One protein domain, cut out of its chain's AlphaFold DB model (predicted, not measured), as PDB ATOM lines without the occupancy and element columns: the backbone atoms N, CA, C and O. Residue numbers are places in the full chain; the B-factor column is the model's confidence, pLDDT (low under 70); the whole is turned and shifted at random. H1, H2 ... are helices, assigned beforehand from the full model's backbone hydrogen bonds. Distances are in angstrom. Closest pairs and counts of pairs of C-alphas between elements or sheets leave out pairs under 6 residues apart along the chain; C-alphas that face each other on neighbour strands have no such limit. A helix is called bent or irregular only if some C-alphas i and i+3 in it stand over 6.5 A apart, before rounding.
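AT A GLANCE: This is residues 128 to 243 of the 477 residues of the protein "Tigger transposable element-derived protein 6" of Araneus ventricosus (UniProt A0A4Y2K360). Helix H8 runs through the middle, and H7 and H9 pack on it and on each other at wide angles; the pair H1 and H2 sits toward one end of the long axis, and short helices H3 to H6 wind along one side of this core. The printed part has 116 residues with nine named helices, H1 to H9 in chain order, and no named strand; the class is all helix. It is compact, with a radius of gyration of the C-alphas of 14.3 A, and spans 45 by 32 by 29 A.

HOW THE PARTS SIT: Begin at H8, residues 210 to 222. Its residues 212 to 216 alone touch H7, residues 190 to 200, about perpendicular at 74 degrees; the closest C-alphas, Phe 200 and Glu 212, are 6.1 A apart. Its residues 216 to 220 alone touch H9, residues 224 to 234, opposite ways at a steep tilt of 52 degrees, closest at C-alphas Leu 220 and Val 227, 6.3 A. H7 touches H9, closest at C-alphas Ser 199 and Leu 231, 5.3 A. H2, residues 148 to 154, is close to H8 but not clearly touching, and touches H1, residues 128 to 139, closest at C-alphas Ile 136 and Ser 152, 6.3 A. H3, residues 160 to 163, is close to H8 but not clearly touching. H4, residues 165 to 169, touches H6, residues 183 to 186, closest at C-alphas Lys 169 and Val 186, 4.4 A; H5, residues 171 to 174, is close to H6 but not clearly touching. Every O i to N i+4 pair is within hydrogen-bond range in H1, H4, H7 and H8, against 6 of 7 in H9 and 1 of 3 in H2, with 2 of 4 O i to N i+3 pairs; H3, H5 and H6 are too short for such i+4 pairs.

IN THESE COORDINATES: Find C-alpha 210 at (-20.476, -28.669, -33.455); H8 runs 18.0 A from there. H1 begins at C-alpha 128 (2.098, -26.433, -39.715) and runs 16.7 A; H9 runs 16.0 A to C-alpha 234 (-18.308, -43.428, -46.583), and H7 15.8 A. H3 is irregular, only just: C-alphas 160 and 163 are 6.9 A apart.

THE WHOLE: The C-alphas farthest apart, Ser 143 and Thr 238, are 45.2 A apart. The printed part has no cut and no long link. Look for pLDDT under 70 at residues 179 to 183, 187 and 237 to 241.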
ATOM      1  N   GLU A 128       3.400 -26.639 -39.083       85.12
ATOM      2  CA  GLU A 128       2.098 -26.433 -39.715       85.12
ATOM      3  C   GLU A 128       0.958 -26.575 -38.715       85.12
ATOM      4  O   GLU A 128       0.009 -25.790 -38.745       85.12
ATOM      5  N   TRP A 129       1.086 -27.515 -37.781       87.06
ATOM      6  CA  TRP A 129       0.167 -27.630 -36.657       87.06
ATOM      7  C   TRP A 129       0.287 -26.462 -35.678       87.06
ATOM      8  O   TRP A 129      -0.739 -25.939 -35.262       87.06
ATOM      9  N   ASN A 130       1.498 -25.987 -35.385       87.44
ATOM     10  CA  ASN A 130       1.725 -24.837 -34.508       87.44
ATOM     11  C   ASN A 130       1.077 -23.564 -35.076       87.44
ATOM     12  O   ASN A 130       0.371 -22.863 -34.355       87.44
ATOM     13  N   LYS A 131       1.226 -23.299 -36.384       87.62
ATOM     14  CA  LYS A 131       0.530 -22.184 -37.059       87.62
ATOM     15  C   LYS A 131      -0.990 -22.292 -36.928       87.62
ATOM     16  O   LYS A 131      -1.669 -21.286 -36.728       87.62
ATOM     17  N   PHE A 132      -1.529 -23.505 -37.054       89.12
ATOM     18  CA  PHE A 132      -2.963 -23.729 -36.907       89.12
ATOM     19  C   PHE A 132      -3.429 -23.569 -35.455       89.12
ATOM     20  O   PHE A 132      -4.480 -22.981 -35.210       89.12
ATOM     21  N   ASP A 133      -2.627 -24.001 -34.488       90.19
ATOM     22  CA  ASP A 133      -2.908 -23.836 -33.062       90.19
ATOM     23  C   ASP A 133      -2.934 -22.357 -32.667       90.19
ATOM     24  O   ASP A 133      -3.854 -21.913 -31.976       90.19
ATOM     25  N   GLU A 134      -1.997 -21.559 -33.183       89.81
ATOM     26  CA  GLU A 134      -2.032 -20.103 -33.037       89.81
ATOM     27  C   GLU A 134      -3.296 -19.490 -33.645       89.81
ATOM     28  O   GLU A 134      -3.908 -18.616 -33.026       89.81
ATOM     29  N   PHE A 135      -3.711 -19.950 -34.831       89.31
ATOM     30  CA  PHE A 135      -4.955 -19.510 -35.462       89.31
ATOM     31  C   PHE A 135      -6.171 -19.791 -34.564       89.31
ATOM     32  O   PHE A 135      -6.975 -18.886 -34.329       89.31
ATOM     33  N   ILE A 136      -6.277 -21.001 -34.003       90.50
ATOM     34  CA  ILE A 136      -7.358 -21.371 -33.076       90.50
ATOM     35  C   ILE A 136      -7.348 -20.467 -31.838       90.50
ATOM     36  O   ILE A 136      -8.390 -19.916 -31.470       90.50
ATOM     37  N   CYS A 137      -6.182 -20.265 -31.217       90.19
ATOM     38  CA  CYS A 137      -6.067 -19.445 -30.011       90.19
ATOM     39  C   CYS A 137      -6.410 -17.972 -30.261       90.19
ATOM     40  O   CYS A 137      -7.187 -17.392 -29.496       90.19
ATOM     41  N   ARG A 138      -5.901 -17.376 -31.349       89.31
ATOM     42  CA  ARG A 138      -6.203 -15.981 -31.720       89.31
ATOM     43  C   ARG A 138      -7.686 -15.792 -32.008       89.31
ATOM     44  O   ARG A 138      -8.283 -14.832 -31.532       89.31
ATOM     45  N   ASN A 139      -8.290 -16.717 -32.754       89.19
ATOM     46  CA  ASN A 139      -9.697 -16.619 -33.125       89.19
ATOM     47  C   ASN A 139     -10.625 -16.750 -31.904       89.19
ATOM     48  O   ASN A 139     -11.622 -16.043 -31.803       89.19
ATOM     49  N   ALA A 140     -10.245 -17.577 -30.927       87.62
ATOM     50  CA  ALA A 140     -10.957 -17.700 -29.660       87.62
ATOM     51  C   ALA A 140     -10.643 -16.570 -28.650       87.62
ATOM     52  O   ALA A 140     -11.091 -16.647 -27.506       87.62
ATOM     53  N   SER A 141      -9.896 -15.529 -29.051       83.62
ATOM     54  CA  SER A 141      -9.478 -14.402 -28.196       83.62
ATOM     55  C   SER A 141      -8.703 -14.831 -26.938       83.62
ATOM     56  O   SER A 141      -8.832 -14.225 -25.874       83.62
ATOM     57  N   HIS A 142      -7.899 -15.891 -27.047       79.81
ATOM     58  CA  HIS A 142      -7.050 -16.409 -25.974       79.81
ATOM     59  C   HIS A 142      -5.564 -16.089 -26.221       79.81
ATOM     60  O   HIS A 142      -5.127 -15.919 -27.359       79.81
ATOM     61  N   SER A 143      -4.766 -16.037 -25.147       82.44
ATOM     62  CA  SER A 143      -3.301 -15.965 -25.232       82.44
ATOM     63  C   SER A 143      -2.723 -17.246 -25.842       82.44
ATOM     64  O   SER A 143      -3.254 -18.330 -25.618       82.44
ATOM     65  N   ILE A 144      -1.619 -17.135 -26.581       85.44
ATOM     66  CA  ILE A 144      -0.882 -18.284 -27.125       85.44
ATOM     67  C   ILE A 144       0.197 -18.706 -26.107       85.44
ATOM     68  O   ILE A 144       0.945 -17.830 -25.669       85.44
ATOM     69  N   PRO A 145       0.338 -20.002 -25.756       83.94
ATOM     70  CA  PRO A 145      -0.521 -21.138 -26.117       83.94
ATOM     71  C   PRO A 145      -1.827 -21.176 -25.299       83.94
ATOM     72  O   PRO A 145      -1.870 -20.720 -24.157       83.94
ATOM     73  N   CYS A 146      -2.887 -21.764 -25.864       86.31
ATOM     74  CA  CYS A 146      -4.191 -21.924 -25.212       86.31
ATOM     75  C   CYS A 146      -4.627 -23.398 -25.134       86.31
ATOM     76  O   CYS A 146      -4.092 -24.260 -25.831       86.31
ATOM     77  N   ASN A 147      -5.641 -23.699 -24.311       87.06
ATOM     78  CA  ASN A 147      -6.302 -25.006 -24.330       87.06
ATOM     79  C   ASN A 147      -7.142 -25.136 -25.611       87.06
ATOM     80  O   ASN A 147      -8.250 -24.604 -25.683       87.06
ATOM     81  N   LEU A 148      -6.611 -25.850 -26.604       87.00
ATOM     82  CA  LEU A 148      -7.227 -26.015 -27.923       87.00
ATOM     83  C   LEU A 148      -8.601 -26.684 -27.858       87.00
ATOM     84  O   LEU A 148      -9.512 -26.249 -28.559       87.00
ATOM     85  N   SER A 149      -8.768 -27.686 -26.989       83.94
ATOM     86  CA  SER A 149     -10.034 -28.405 -26.823       83.94
ATOM     87  C   SER A 149     -11.145 -27.520 -26.279       83.94
ATOM     88  O   SER A 149     -12.302 -27.745 -26.602       83.94
ATOM     89  N   ALA A 150     -10.812 -26.512 -25.469       84.38
ATOM     90  CA  ALA A 150     -11.774 -25.521 -24.994       84.38
ATOM     91  C   ALA A 150     -11.940 -24.351 -25.982       84.38
ATOM     92  O   ALA A 150     -13.051 -23.853 -26.177       84.38
ATOM     93  N   ALA A 151     -10.846 -23.909 -26.606       87.94
ATOM     94  CA  ALA A 151     -10.821 -22.768 -27.514       87.94
ATOM     95  C   ALA A 151     -11.600 -23.039 -28.807       87.94
ATOM     96  O   ALA A 151     -12.339 -22.164 -29.258       87.94
ATOM     97  N   SER A 152     -11.501 -24.250 -29.369       88.56
ATOM     98  CA  SER A 152     -12.140 -24.631 -30.637       88.56
ATOM     99  C   SER A 152     -13.642 -24.340 -30.672       88.56
ATOM    100  O   SER A 152     -14.140 -23.843 -31.681       88.56
ATOM    101  N   TRP A 153     -14.351 -24.553 -29.557       88.44
ATOM    102  CA  TRP A 153     -15.793 -24.292 -29.414       88.44
ATOM    103  C   TRP A 153     -16.188 -22.824 -29.562       88.44
ATOM    104  O   TRP A 153     -17.350 -22.532 -29.839       88.44
ATOM    105  N   LYS A 154     -15.242 -21.906 -29.345       87.88
ATOM    106  CA  LYS A 154     -15.446 -20.454 -29.437       87.88
ATOM    107  C   LYS A 154     -14.955 -19.870 -30.758       87.88
ATOM    108  O   LYS A 154     -15.154 -18.685 -31.002       87.88
ATOM    109  N   THR A 155     -14.294 -20.676 -31.585       88.00
ATOM    110  CA  THR A 155     -13.776 -20.215 -32.871       88.00
ATOM    111  C   THR A 155     -14.869 -20.113 -33.924       88.00
ATOM    112  O   THR A 155     -15.933 -20.731 -33.829       88.00
ATOM    113  N   VAL A 156     -14.536 -19.407 -35.001       86.75
ATOM    114  CA  VAL A 156     -15.277 -19.376 -36.257       86.75
ATOM    115  C   VAL A 156     -15.640 -20.790 -36.722       86.75
ATOM    116  O   VAL A 156     -16.768 -20.996 -37.137       86.75
ATOM    117  N   LEU A 157     -14.776 -21.798 -36.532       87.62
ATOM    118  CA  LEU A 157     -15.025 -23.180 -36.968       87.62
ATOM    119  C   LEU A 157     -16.256 -23.829 -36.311       87.62
ATOM    120  O   LEU A 157     -16.823 -24.769 -36.863       87.62
ATOM    121  N   ALA A 158     -16.692 -23.335 -35.152       86.25
ATOM    122  CA  ALA A 158     -17.874 -23.841 -34.463       86.25
ATOM    123  C   ALA A 158     -19.190 -23.206 -34.955       86.25
ATOM    124  O   ALA A 158     -20.264 -23.678 -34.575       86.25
ATOM    125  N   LEU A 159     -19.156 -22.163 -35.796       84.50
ATOM    126  CA  LEU A 159     -20.359 -21.451 -36.249       84.50
ATOM    127  C   LEU A 159     -21.183 -22.281 -37.241       84.50
ATOM    128  O   LEU A 159     -20.657 -22.772 -38.236       84.50
ATOM    129  N   GLU A 160     -22.495 -22.378 -37.015       77.62
ATOM    130  CA  GLU A 160     -23.415 -23.202 -37.823       77.62
ATOM    131  C   GLU A 160     -23.456 -22.798 -39.299       77.62
ATOM    132  O   GLU A 160     -23.548 -23.646 -40.184       77.62
ATOM    133  N   ASN A 161     -23.286 -21.509 -39.574       79.19
ATOM    134  CA  ASN A 161     -23.590 -20.955 -40.885       79.19
ATOM    135  C   ASN A 161     -22.425 -21.071 -41.887       79.19
ATOM    136  O   ASN A 161     -22.557 -20.642 -43.025       79.19
ATOM    137  N   LEU A 162     -21.254 -21.594 -41.506       81.06
ATOM    138  CA  LEU A 162     -20.096 -21.673 -42.420       81.06
ATOM    139  C   LEU A 162     -20.242 -22.718 -43.524       81.06
ATOM    140  O   LEU A 162     -19.542 -22.644 -44.534       81.06
ATOM    141  N   LEU A 163     -21.142 -23.679 -43.330       83.56
ATOM    142  CA  LEU A 163     -21.405 -24.764 -44.273       83.56
ATOM    143  C   LEU A 163     -22.621 -24.486 -45.166       83.56
ATOM    144  O   LEU A 163     -23.106 -25.386 -45.844       83.56
ATOM    145  N   ASP A 164     -23.078 -23.233 -45.228       87.75
ATOM    146  CA  ASP A 164     -23.929 -22.761 -46.322       87.75
ATOM    147  C   ASP A 164     -23.102 -22.719 -47.613       87.75
ATOM    148  O   ASP A 164     -21.959 -22.266 -47.600       87.75
ATOM    149  N   LEU A 165     -23.661 -23.115 -48.759       85.69
ATOM    150  CA  LEU A 165     -22.900 -23.218 -50.015       85.69
ATOM    151  C   LEU A 165     -22.160 -21.932 -50.414       85.69
ATOM    152  O   LEU A 165     -21.051 -22.004 -50.944       85.69
ATOM    153  N   GLU A 166     -22.763 -20.764 -50.188       86.62
ATOM    154  CA  GLU A 166     -22.150 -19.470 -50.508       86.62
ATOM    155  C   GLU A 166     -20.942 -19.177 -49.616       86.62
ATOM    156  O   GLU A 166     -19.863 -18.865 -50.122       86.62
ATOM    157  N   LYS A 167     -21.091 -19.356 -48.300       87.88
ATOM    158  CA  LYS A 167     -20.012 -19.144 -47.325       87.88
ATOM    159  C   LYS A 167     -18.931 -20.207 -47.445       87.88
ATOM    160  O   LYS A 167     -17.752 -19.876 -47.385       87.88
ATOM    161  N   PHE A 168     -19.312 -21.450 -47.724       86.00
ATOM    162  CA  PHE A 168     -18.384 -22.540 -47.988       86.00
ATOM    163  C   PHE A 168     -17.493 -22.220 -49.193       86.00
ATOM    164  O   PHE A 168     -16.276 -22.350 -49.118       86.00
ATOM    165  N   LYS A 169     -18.057 -21.696 -50.289       83.50
ATOM    166  CA  LYS A 169     -17.262 -21.246 -51.448       83.50
ATOM    167  C   LYS A 169     -16.320 -20.082 -51.137       83.50
ATOM    168  O   LYS A 169     -15.310 -19.947 -51.821       83.50
ATOM    169  N   GLN A 170     -16.656 -19.266 -50.143       84.69
ATOM    170  CA  GLN A 170     -15.891 -18.095 -49.705       84.69
ATOM    171  C   GLN A 170     -15.015 -18.370 -48.474       84.69
ATOM    172  O   GLN A 170     -14.433 -17.438 -47.918       84.69
ATOM    173  N   LEU A 171     -14.885 -19.633 -48.047       83.88
ATOM    174  CA  LEU A 171     -14.169 -20.012 -46.824       83.88
ATOM    175  C   LEU A 171     -12.727 -19.484 -46.808       83.88
ATOM    176  O   LEU A 171     -12.232 -19.059 -45.772       83.88
ATOM    177  N   ASN A 172     -12.077 -19.450 -47.973       82.00
ATOM    178  CA  ASN A 172     -10.739 -18.890 -48.148       82.00
ATOM    179  C   ASN A 172     -10.664 -17.413 -47.715       82.00
ATOM    180  O   ASN A 172      -9.724 -17.024 -47.036       82.00
ATOM    181  N   SER A 173     -11.671 -16.604 -48.058       83.25
ATOM    182  CA  SER A 173     -11.736 -15.191 -47.670       83.25
ATOM    183  C   SER A 173     -12.162 -15.013 -46.215       83.25
ATOM    184  O   SER A 173     -11.709 -14.077 -45.569       83.25
ATOM    185  N   LEU A 174     -13.040 -15.882 -45.706       82.75
ATOM    186  CA  LEU A 174     -13.528 -15.813 -44.324       82.75
ATOM    187  C   LEU A 174     -12.456 -16.201 -43.301       82.75
ATOM    188  O   LEU A 174     -12.492 -15.726 -42.170       82.75
ATOM    189  N   LEU A 175     -11.529 -17.075 -43.693       81.06
ATOM    190  CA  LEU A 175     -10.469 -17.588 -42.827       81.06
ATOM    191  C   LEU A 175      -9.087 -16.997 -43.136       81.06
ATOM    192  O   LEU A 175      -8.128 -17.372 -42.471       81.06
ATOM    193  N   ASP A 176      -8.987 -16.106 -44.127       80.88
ATOM    194  CA  ASP A 176      -7.723 -15.550 -44.634       80.88
ATOM    195  C   ASP A 176      -6.706 -16.636 -45.048       80.88
ATOM    196  O   ASP A 176      -5.513 -16.593 -44.750       80.88
ATOM    197  N   ILE A 177      -7.205 -17.671 -45.732       76.25
ATOM    198  CA  ILE A 177      -6.415 -18.810 -46.209       76.25
ATOM    199  C   ILE A 177      -6.310 -18.721 -47.735       76.25
ATOM    200  O   ILE A 177      -7.323 -18.532 -48.416       76.25
ATOM    201  N   PRO A 178      -5.117 -18.894 -48.328       71.44
ATOM    202  CA  PRO A 178      -4.959 -18.777 -49.768       71.44
ATOM    203  C   PRO A 178      -5.731 -19.878 -50.513       71.44
ATOM    204  O   PRO A 178      -5.804 -21.036 -50.101       71.44
ATOM    205  N   VAL A 179      -6.297 -19.516 -51.668       66.44
ATOM    206  CA  VAL A 179      -7.182 -20.381 -52.476       66.44
ATOM    207  C   VAL A 179      -6.532 -21.719 -52.854       66.44
ATOM    208  O   VAL A 179      -7.216 -22.733 -52.969       66.44
ATOM    209  N   ASN A 180      -5.210 -21.742 -53.031       61.19
ATOM    210  CA  ASN A 180      -4.459 -22.958 -53.348       61.19
ATOM    211  C   ASN A 180      -4.490 -24.006 -52.217       61.19
ATOM    212  O   ASN A 180      -4.330 -25.190 -52.506       61.19
ATOM    213  N   GLN A 181      -4.728 -23.599 -50.967       65.25
ATOM    214  CA  GLN A 181      -4.881 -24.497 -49.818       65.25
ATOM    215  C   GLN A 181      -6.334 -24.965 -49.627       65.25
ATOM    216  O   GLN A 181      -6.556 -26.023 -49.052       65.25
ATOM    217  N   LEU A 182      -7.320 -24.241 -50.171       69.38
ATOM    218  CA  LEU A 182      -8.756 -24.538 -50.065       69.38
ATOM    219  C   LEU A 182      -9.417 -24.624 -51.449       69.38
ATOM    220  O   LEU A 182     -10.355 -23.897 -51.767       69.38
ATOM    221  N   ALA A 183      -8.942 -25.532 -52.300       66.38
ATOM    222  CA  ALA A 183      -9.487 -25.683 -53.651       66.38
ATOM    223  C   ALA A 183     -10.857 -26.398 -53.691       66.38
ATOM    224  O   ALA A 183     -11.673 -26.123 -54.575       66.38
ATOM    225  N   LEU A 184     -11.128 -27.301 -52.738       72.81
ATOM    226  CA  LEU A 184     -12.367 -28.091 -52.687       72.81
ATOM    227  C   LEU A 184     -13.629 -27.213 -52.523       72.81
ATOM    228  O   LEU A 184     -14.580 -27.400 -53.291       72.81
ATOM    229  N   PRO A 185     -13.668 -26.218 -51.615       75.50
ATOM    230  CA  PRO A 185     -14.876 -25.423 -51.395       75.50
ATOM    231  C   PRO A 185     -15.233 -24.505 -52.567       75.50
ATOM    232  O   PRO A 185     -16.399 -24.419 -52.945       75.50
ATOM    233  N   VAL A 186     -14.233 -23.904 -53.224       72.00
ATOM    234  CA  VAL A 186     -14.414 -22.927 -54.320       72.00
ATOM    235  C   VAL A 186     -15.258 -23.476 -55.476       72.00
ATOM    236  O   VAL A 186     -16.053 -22.756 -56.080       72.00
ATOM    237  N   CYS A 187     -15.111 -24.765 -55.795       69.81
ATOM    238  CA  CYS A 187     -15.824 -25.414 -56.902       69.81
ATOM    239  C   CYS A 187     -16.947 -26.361 -56.449       69.81
ATOM    240  O   CYS A 187     -17.460 -27.123 -57.273       69.81
ATOM    241  N   SER A 188     -17.344 -26.324 -55.174       73.81
ATOM    242  CA  SER A 188     -18.337 -27.255 -54.636       73.81
ATOM    243  C   SER A 188     -19.763 -26.959 -55.111       73.81
ATOM    244  O   SER A 188     -20.163 -25.811 -55.321       73.81
ATOM    245  N   SER A 189     -20.543 -28.026 -55.303       82.44
ATOM    246  CA  SER A 189     -21.989 -27.963 -55.552       82.44
ATOM    247  C   SER A 189     -22.758 -28.262 -54.265       82.44
ATOM    248  O   SER A 189     -22.205 -28.892 -53.367       82.44
ATOM    249  N   GLN A 190     -24.042 -27.890 -54.199       84.31
ATOM    250  CA  GLN A 190     -24.900 -28.228 -53.054       84.31
ATOM    251  C   GLN A 190     -24.882 -29.733 -52.764       84.31
ATOM    252  O   GLN A 190     -24.744 -30.153 -51.622       84.31
ATOM    253  N   LYS A 191     -24.963 -30.553 -53.819       83.06
ATOM    254  CA  LYS A 191     -24.945 -32.012 -53.698       83.06
ATOM    255  C   LYS A 191     -23.625 -32.525 -53.120       83.06
ATOM    256  O   LYS A 191     -23.648 -33.404 -52.270       83.06
ATOM    257  N   LEU A 192     -22.494 -31.983 -53.577       81.50
ATOM    258  CA  LEU A 192     -21.178 -32.373 -53.065       81.50
ATOM    259  C   LEU A 192     -21.007 -31.961 -51.599       81.50
ATOM    260  O   LEU A 192     -20.513 -32.755 -50.813       81.50
ATOM    261  N   LEU A 193     -21.442 -30.755 -51.235       87.19
ATOM    262  CA  LEU A 193     -21.371 -30.256 -49.863       87.19
ATOM    263  C   LEU A 193     -22.185 -31.126 -48.898       87.19
ATOM    264  O   LEU A 193     -21.659 -31.543 -47.873       87.19
ATOM    265  N   VAL A 194     -23.420 -31.480 -49.269       88.94
ATOM    266  CA  VAL A 194     -24.257 -32.395 -48.476       88.94
ATOM    267  C   VAL A 194     -23.589 -33.760 -48.305       88.94
ATOM    268  O   VAL A 194     -23.609 -34.312 -47.209       88.94
ATOM    269  N   GLU A 195     -22.976 -34.309 -49.356       87.44
ATOM    270  CA  GLU A 195     -22.305 -35.610 -49.266       87.44
ATOM    271  C   GLU A 195     -21.026 -35.550 -48.416       87.44
ATOM    272  O   GLU A 195     -20.749 -36.467 -47.646       87.44
ATOM    273  N   ILE A 196     -20.278 -34.444 -48.495       88.06
ATOM    274  CA  ILE A 196     -19.137 -34.186 -47.612       88.06
ATOM    275  C   ILE A 196     -19.607 -34.136 -46.159       88.06
ATOM    276  O   ILE A 196     -19.039 -34.839 -45.329       88.06
ATOM    277  N   MET A 197     -20.658 -33.374 -45.847       90.88
ATOM    278  CA  MET A 197     -21.192 -33.290 -44.482       90.88
ATOM    279  C   MET A 197     -21.611 -34.668 -43.959       90.88
ATOM    280  O   MET A 197     -21.185 -35.061 -42.881       90.88
ATOM    281  N   LYS A 198     -22.329 -35.459 -44.767       89.56
ATOM    282  CA  LYS A 198     -22.694 -36.845 -44.420       89.56
ATOM    283  C   LYS A 198     -21.493 -37.759 -44.186       89.56
ATOM    284  O   LYS A 198     -21.596 -38.709 -43.422       89.56
ATOM    285  N   SER A 199     -20.360 -37.519 -44.847       89.06
ATOM    286  CA  SER A 199     -19.155 -38.331 -44.627       89.06
ATOM    287  C   SER A 199     -18.489 -38.072 -43.270       89.06
ATOM    288  O   SER A 199     -17.774 -38.944 -42.780       89.06
ATOM    289  N   PHE A 200     -18.754 -36.913 -42.659       90.25
ATOM    290  CA  PHE A 200     -18.256 -36.518 -41.336       90.25
ATOM    291  C   PHE A 200     -19.304 -36.657 -40.223       90.25
ATOM    292  O   PHE A 200     -18.970 -36.403 -39.076       90.25
ATOM    293  N   ASP A 201     -20.528 -37.071 -40.557       88.50
ATOM    294  CA  ASP A 201     -21.551 -37.495 -39.599       88.50
ATOM    295  C   ASP A 201     -21.146 -38.877 -39.037       88.50
ATOM    296  O   ASP A 201     -21.220 -39.904 -39.728       88.50
ATOM    297  N   GLU A 202     -20.576 -38.896 -37.828       81.12
ATOM    298  CA  GLU A 202     -20.054 -40.120 -37.200       81.12
ATOM    299  C   GLU A 202     -21.154 -40.920 -36.501       81.12
ATOM    300  O   GLU A 202     -21.078 -42.154 -36.463       81.12
ATOM    301  N   ASN A 203     -22.160 -40.236 -35.954       82.12
ATOM    302  CA  ASN A 203     -23.237 -40.855 -35.182       82.12
ATOM    303  C   ASN A 203     -24.453 -41.247 -36.048       82.12
ATOM    304  O   ASN A 203     -25.330 -41.968 -35.565       82.12
ATOM    305  N   PHE A 204     -24.462 -40.845 -37.322       82.75
ATOM    306  CA  PHE A 204     -25.512 -41.096 -38.310       82.75
ATOM    307  C   PHE A 204     -26.889 -40.577 -37.878       82.75
ATOM    308  O   PHE A 204     -27.920 -41.131 -38.281       82.75
ATOM    309  N   ASP A 205     -26.925 -39.526 -37.058       84.06
ATOM    310  CA  ASP A 205     -28.175 -38.920 -36.595       84.06
ATOM    311  C   ASP A 205     -28.772 -37.934 -37.622       84.06
ATOM    312  O   ASP A 205     -29.896 -37.444 -37.449       84.06
ATOM    313  N   GLY A 206     -28.049 -37.676 -38.722       79.50
ATOM    314  CA  GLY A 206     -28.460 -36.779 -39.798       79.50
ATOM    315  C   GLY A 206     -28.397 -35.297 -39.422       79.50
ATOM    316  O   GLY A 206     -28.847 -34.449 -40.204       79.50
ATOM    317  N   ARG A 207     -27.864 -34.967 -38.245       83.12
ATOM    318  CA  ARG A 207     -27.568 -33.614 -37.780       83.12
ATOM    319  C   ARG A 207     -26.061 -33.425 -37.818       83.12
ATOM    320  O   ARG A 207     -25.291 -34.348 -37.645       83.12
ATOM    321  N   PHE A 208     -25.637 -32.193 -38.072       86.38
ATOM    322  CA  PHE A 208     -24.217 -31.883 -38.131       86.38
ATOM    323  C   PHE A 208     -23.811 -31.125 -36.873       86.38
ATOM    324  O   PHE A 208     -24.014 -29.903 -36.775       86.38
ATOM    325  N   SER A 209     -23.313 -31.880 -35.896       88.75
ATOM    326  CA  SER A 209     -22.935 -31.389 -34.571       88.75
ATOM    327  C   SER A 209     -21.803 -30.355 -34.641       88.75
ATOM    328  O   SER A 209     -21.158 -30.138 -35.674       88.75
ATOM    329  N   LYS A 210     -21.565 -29.655 -33.528       88.56
ATOM    330  CA  LYS A 210     -20.476 -28.669 -33.455       88.56
ATOM    331  C   LYS A 210     -19.115 -29.373 -33.538       88.56
ATOM    332  O   LYS A 210     -18.199 -28.859 -34.174       88.56
ATOM    333  N   GLU A 211     -19.021 -30.554 -32.940       87.94
ATOM    334  CA  GLU A 211     -17.898 -31.486 -32.950       87.94
ATOM    335  C   GLU A 211     -17.512 -31.839 -34.398       87.94
ATOM    336  O   GLU A 211     -16.384 -31.587 -34.830       87.94
ATOM    337  N   GLU A 212     -18.471 -32.349 -35.176       89.69
ATOM    338  CA  GLU A 212     -18.271 -32.789 -36.565       89.69
ATOM    339  C   GLU A 212     -17.947 -31.618 -37.491       89.69
ATOM    340  O   GLU A 212     -17.170 -31.746 -38.440       89.69
ATOM    341  N   ARG A 213     -18.480 -30.433 -37.182       90.50
ATOM    342  CA  ARG A 213     -18.156 -29.200 -37.898       90.50
ATOM    343  C   ARG A 213     -16.715 -28.772 -37.715       90.50
ATOM    344  O   ARG A 213     -16.041 -28.480 -38.706       90.50
ATOM    345  N   ILE A 214     -16.238 -28.766 -36.474       90.69
ATOM    346  CA  ILE A 214     -14.837 -28.463 -36.176       90.69
ATOM    347  C   ILE A 214     -13.935 -29.508 -36.842       90.69
ATOM    348  O   ILE A 214     -12.929 -29.134 -37.446       90.69
ATOM    349  N   LEU A 215     -14.324 -30.787 -36.814       91.00
ATOM    350  CA  LEU A 215     -13.596 -31.887 -37.447       91.00
ATOM    351  C   LEU A 215     -13.488 -31.720 -38.972       91.00
ATOM    352  O   LEU A 215     -12.389 -31.798 -39.529       91.00
ATOM    353  N   LEU A 216     -14.606 -31.443 -39.650       91.69
ATOM    354  CA  LEU A 216     -14.650 -31.225 -41.099       91.69
ATOM    355  C   LEU A 216     -13.829 -30.001 -41.506       91.69
ATOM    356  O   LEU A 216     -13.016 -30.089 -42.427       91.69
ATOM    357  N   LEU A 217     -14.016 -28.861 -40.839       91.12
ATOM    358  CA  LEU A 217     -13.306 -27.634 -41.201       91.12
ATOM    359  C   LEU A 217     -11.808 -27.735 -40.889       91.12
ATOM    360  O   LEU A 217     -10.996 -27.315 -41.710       91.12
ATOM    361  N   THR A 218     -11.428 -28.365 -39.774       91.19
ATOM    362  CA  THR A 218     -10.020 -28.682 -39.474       91.19
ATOM    363  C   THR A 218      -9.422 -29.567 -40.563       91.19
ATOM    364  O   THR A 218      -8.363 -29.255 -41.108       91.19
ATOM    365  N   SER A 219     -10.130 -30.633 -40.943       90.81
ATOM    366  CA  SER A 219      -9.721 -31.549 -42.011       90.81
ATOM    367  C   SER A 219      -9.520 -30.827 -43.340       90.81
ATOM    368  O   SER A 219      -8.515 -31.024 -44.020       90.81
ATOM    369  N   LEU A 220     -10.453 -29.945 -43.682       88.00
ATOM    370  CA  LEU A 220     -10.448 -29.173 -44.914       88.00
ATOM    371  C   LEU A 220      -9.297 -28.160 -44.976       88.00
ATOM    372  O   LEU A 220      -8.705 -28.002 -46.037       88.00
ATOM    373  N   ILE A 221      -8.975 -27.493 -43.866       86.00
ATOM    374  CA  ILE A 221      -7.898 -26.490 -43.786       86.00
ATOM    375  C   ILE A 221      -6.519 -27.158 -43.769       86.00
ATOM    376  O   ILE A 221      -5.576 -26.718 -44.439       86.00
ATOM    377  N   MET A 222      -6.384 -28.233 -42.994       86.06
ATOM    378  CA  MET A 222      -5.087 -28.854 -42.749       86.06
ATOM    379  C   MET A 222      -4.710 -29.834 -43.853       86.06
ATOM    380  O   MET A 222      -3.594 -29.774 -44.370       86.06
ATOM    381  N   GLN A 223      -5.636 -30.693 -44.277       83.69
ATOM    382  CA  GLN A 223      -5.377 -31.713 -45.290       83.69
ATOM    383  C   GLN A 223      -6.626 -31.948 -46.156       83.69
ATOM    384  O   GLN A 223      -7.305 -32.960 -45.989       83.69
ATOM    385  N   PRO A 224      -6.922 -31.075 -47.144       80.62
ATOM    386  CA  PRO A 224      -8.107 -31.206 -48.000       80.62
ATOM    387  C   PRO A 224      -8.258 -32.585 -48.662       80.62
ATOM    388  O   PRO A 224      -9.372 -33.049 -48.897       80.62
ATOM    389  N   GLY A 225      -7.140 -33.267 -48.947       77.81
ATOM    390  CA  GLY A 225      -7.143 -34.630 -49.482       77.81
ATOM    391  C   GLY A 225      -7.807 -35.654 -48.553       77.81
ATOM    392  O   GLY A 225      -8.447 -36.579 -49.039       77.81
ATOM    393  N   TYR A 226      -7.735 -35.463 -47.232       84.69
ATOM    394  CA  TYR A 226      -8.402 -36.331 -46.259       84.69
ATOM    395  C   TYR A 226      -9.931 -36.264 -46.379       84.69
ATOM    396  O   TYR A 226     -10.586 -37.298 -46.329       84.69
ATOM    397  N   VAL A 227     -10.502 -35.084 -46.655       85.25
ATOM    398  CA  VAL A 227     -11.952 -34.921 -46.890       85.25
ATOM    399  C   VAL A 227     -12.416 -35.760 -48.084       85.25
ATOM    400  O   VAL A 227     -13.475 -36.382 -48.041       85.25
ATOM    401  N   ILE A 228     -11.605 -35.829 -49.145       80.94
ATOM    402  CA  ILE A 228     -11.901 -36.645 -50.332       80.94
ATOM    403  C   ILE A 228     -11.845 -38.140 -49.993       80.94
ATOM    404  O   ILE A 228     -12.694 -38.905 -50.446       80.94
ATOM    405  N   LEU A 229     -10.872 -38.555 -49.182       82.25
ATOM    406  CA  LEU A 229     -10.720 -39.944 -48.747       82.25
ATOM    407  C   LEU A 229     -11.854 -40.382 -47.804       82.25
ATOM    408  O   LEU A 229     -12.365 -41.492 -47.942       82.25
ATOM    409  N   MET A 230     -12.304 -39.497 -46.911       84.75
ATOM    410  CA  MET A 230     -13.490 -39.706 -46.071       84.75
ATOM    411  C   MET A 230     -14.752 -39.876 -46.917       84.75
ATOM    412  O   MET A 230     -15.500 -40.841 -46.740       84.75
ATOM    413  N   LEU A 231     -14.947 -38.987 -47.895       83.81
ATOM    414  CA  LEU A 231     -16.048 -39.074 -48.850       83.81
ATOM    415  C   LEU A 231     -16.018 -40.405 -49.611       83.81
ATOM    416  O   LEU A 231     -17.040 -41.080 -49.701       83.81
ATOM    417  N   GLN A 232     -14.850 -40.816 -50.113       79.75
ATOM    418  CA  GLN A 232     -14.672 -42.093 -50.807       79.75
ATOM    419  C   GLN A 232     -15.066 -43.283 -49.925       79.75
ATOM    420  O   GLN A 232     -15.841 -44.138 -50.365       79.75
ATOM    421  N   ALA A 233     -14.547 -43.327 -48.695       82.75
ATOM    422  CA  ALA A 233     -14.771 -44.427 -47.765       82.75
ATOM    423  C   ALA A 233     -16.252 -44.558 -47.376       82.75
ATOM    424  O   ALA A 233     -16.813 -45.654 -47.415       82.75
ATOM    425  N   LYS A 234     -16.912 -43.440 -47.051       82.19
ATOM    426  CA  LYS A 234     -18.308 -43.428 -46.583       82.19
ATOM    427  C   LYS A 234     -19.317 -43.578 -47.723       82.19
ATOM    428  O   LYS A 234     -20.285 -44.320 -47.576       82.19
ATOM    429  N   ALA A 235     -19.064 -42.966 -48.883       74.56
ATOM    430  CA  ALA A 235     -19.928 -43.094 -50.060       74.56
ATOM    431  C   ALA A 235     -19.668 -44.380 -50.877       74.56
ATOM    432  O   ALA A 235     -20.243 -44.548 -51.956       74.56
ATOM    433  N   ARG A 236     -18.805 -45.289 -50.383       70.56
ATOM    434  CA  ARG A 236     -18.403 -46.553 -51.038       70.56
ATOM    435  C   ARG A 236     -18.012 -46.347 -52.506       70.56
ATOM    436  O   ARG A 236     -18.393 -47.118 -53.390       70.56
ATOM    437  N   MET A 237     -17.292 -45.261 -52.774       62.88
ATOM    438  CA  MET A 237     -16.853 -44.928 -54.124       62.88
ATOM    439  C   MET A 237     -15.596 -45.722 -54.461       62.88
ATOM    440  O   MET A 237     -14.613 -45.706 -53.727       62.88
ATOM    441  N   THR A 238     -15.602 -46.371 -55.616       55.59
ATOM    442  CA  THR A 238     -14.424 -47.029 -56.179       55.59
ATOM    443  C   THR A 238     -13.581 -45.994 -56.926       55.59
ATOM    444  O   THR A 238     -13.852 -45.677 -58.087       55.59
ATOM    445  N   MET A 239     -12.600 -45.414 -56.236       55.38
ATOM    446  CA  MET A 239     -11.640 -44.453 -56.789       55.38
ATOM    447  C   MET A 239     -10.227 -45.056 -56.728       55.38
ATOM    448  O   MET A 239      -9.955 -45.847 -55.828       55.38
ATOM    449  N   PRO A 240      -9.298 -44.682 -57.623       54.97
ATOM    450  CA  PRO A 240      -7.939 -45.234 -57.669       54.97
ATOM    451  C   PRO A 240      -7.015 -44.555 -56.642       54.97
ATOM    452  O   PRO A 240      -5.877 -44.199 -56.952       54.97
ATOM    453  N   PHE A 241      -7.533 -44.274 -55.450       62.19
ATOM    454  CA  PHE A 241      -6.772 -43.701 -54.347       62.19
ATOM    455  C   PHE A 241      -6.640 -44.747 -53.239       62.19
ATOM    456  O   PHE A 241      -7.519 -45.608 -53.133       62.19
ATOM    457  N   PRO A 242      -5.582 -44.675 -52.411       71.50
ATOM    458  CA  PRO A 242      -5.445 -45.549 -51.254       71.50
ATOM    459  C   PRO A 242      -6.705 -45.534 -50.394       71.50
ATOM    460  O   PRO A 242      -7.250 -44.462 -50.119       71.50
ATOM    461  N   ASN A 243      -7.162 -46.707 -49.956       79.94
ATOM    462  CA  ASN A 243      -8.308 -46.768 -49.062       79.94
ATOM    463  C   ASN A 243      -7.969 -46.108 -47.723       79.94
ATOM    464  O   ASN A 243      -6.900 -46.329 -47.150       79.94
TER     465      ASN A 243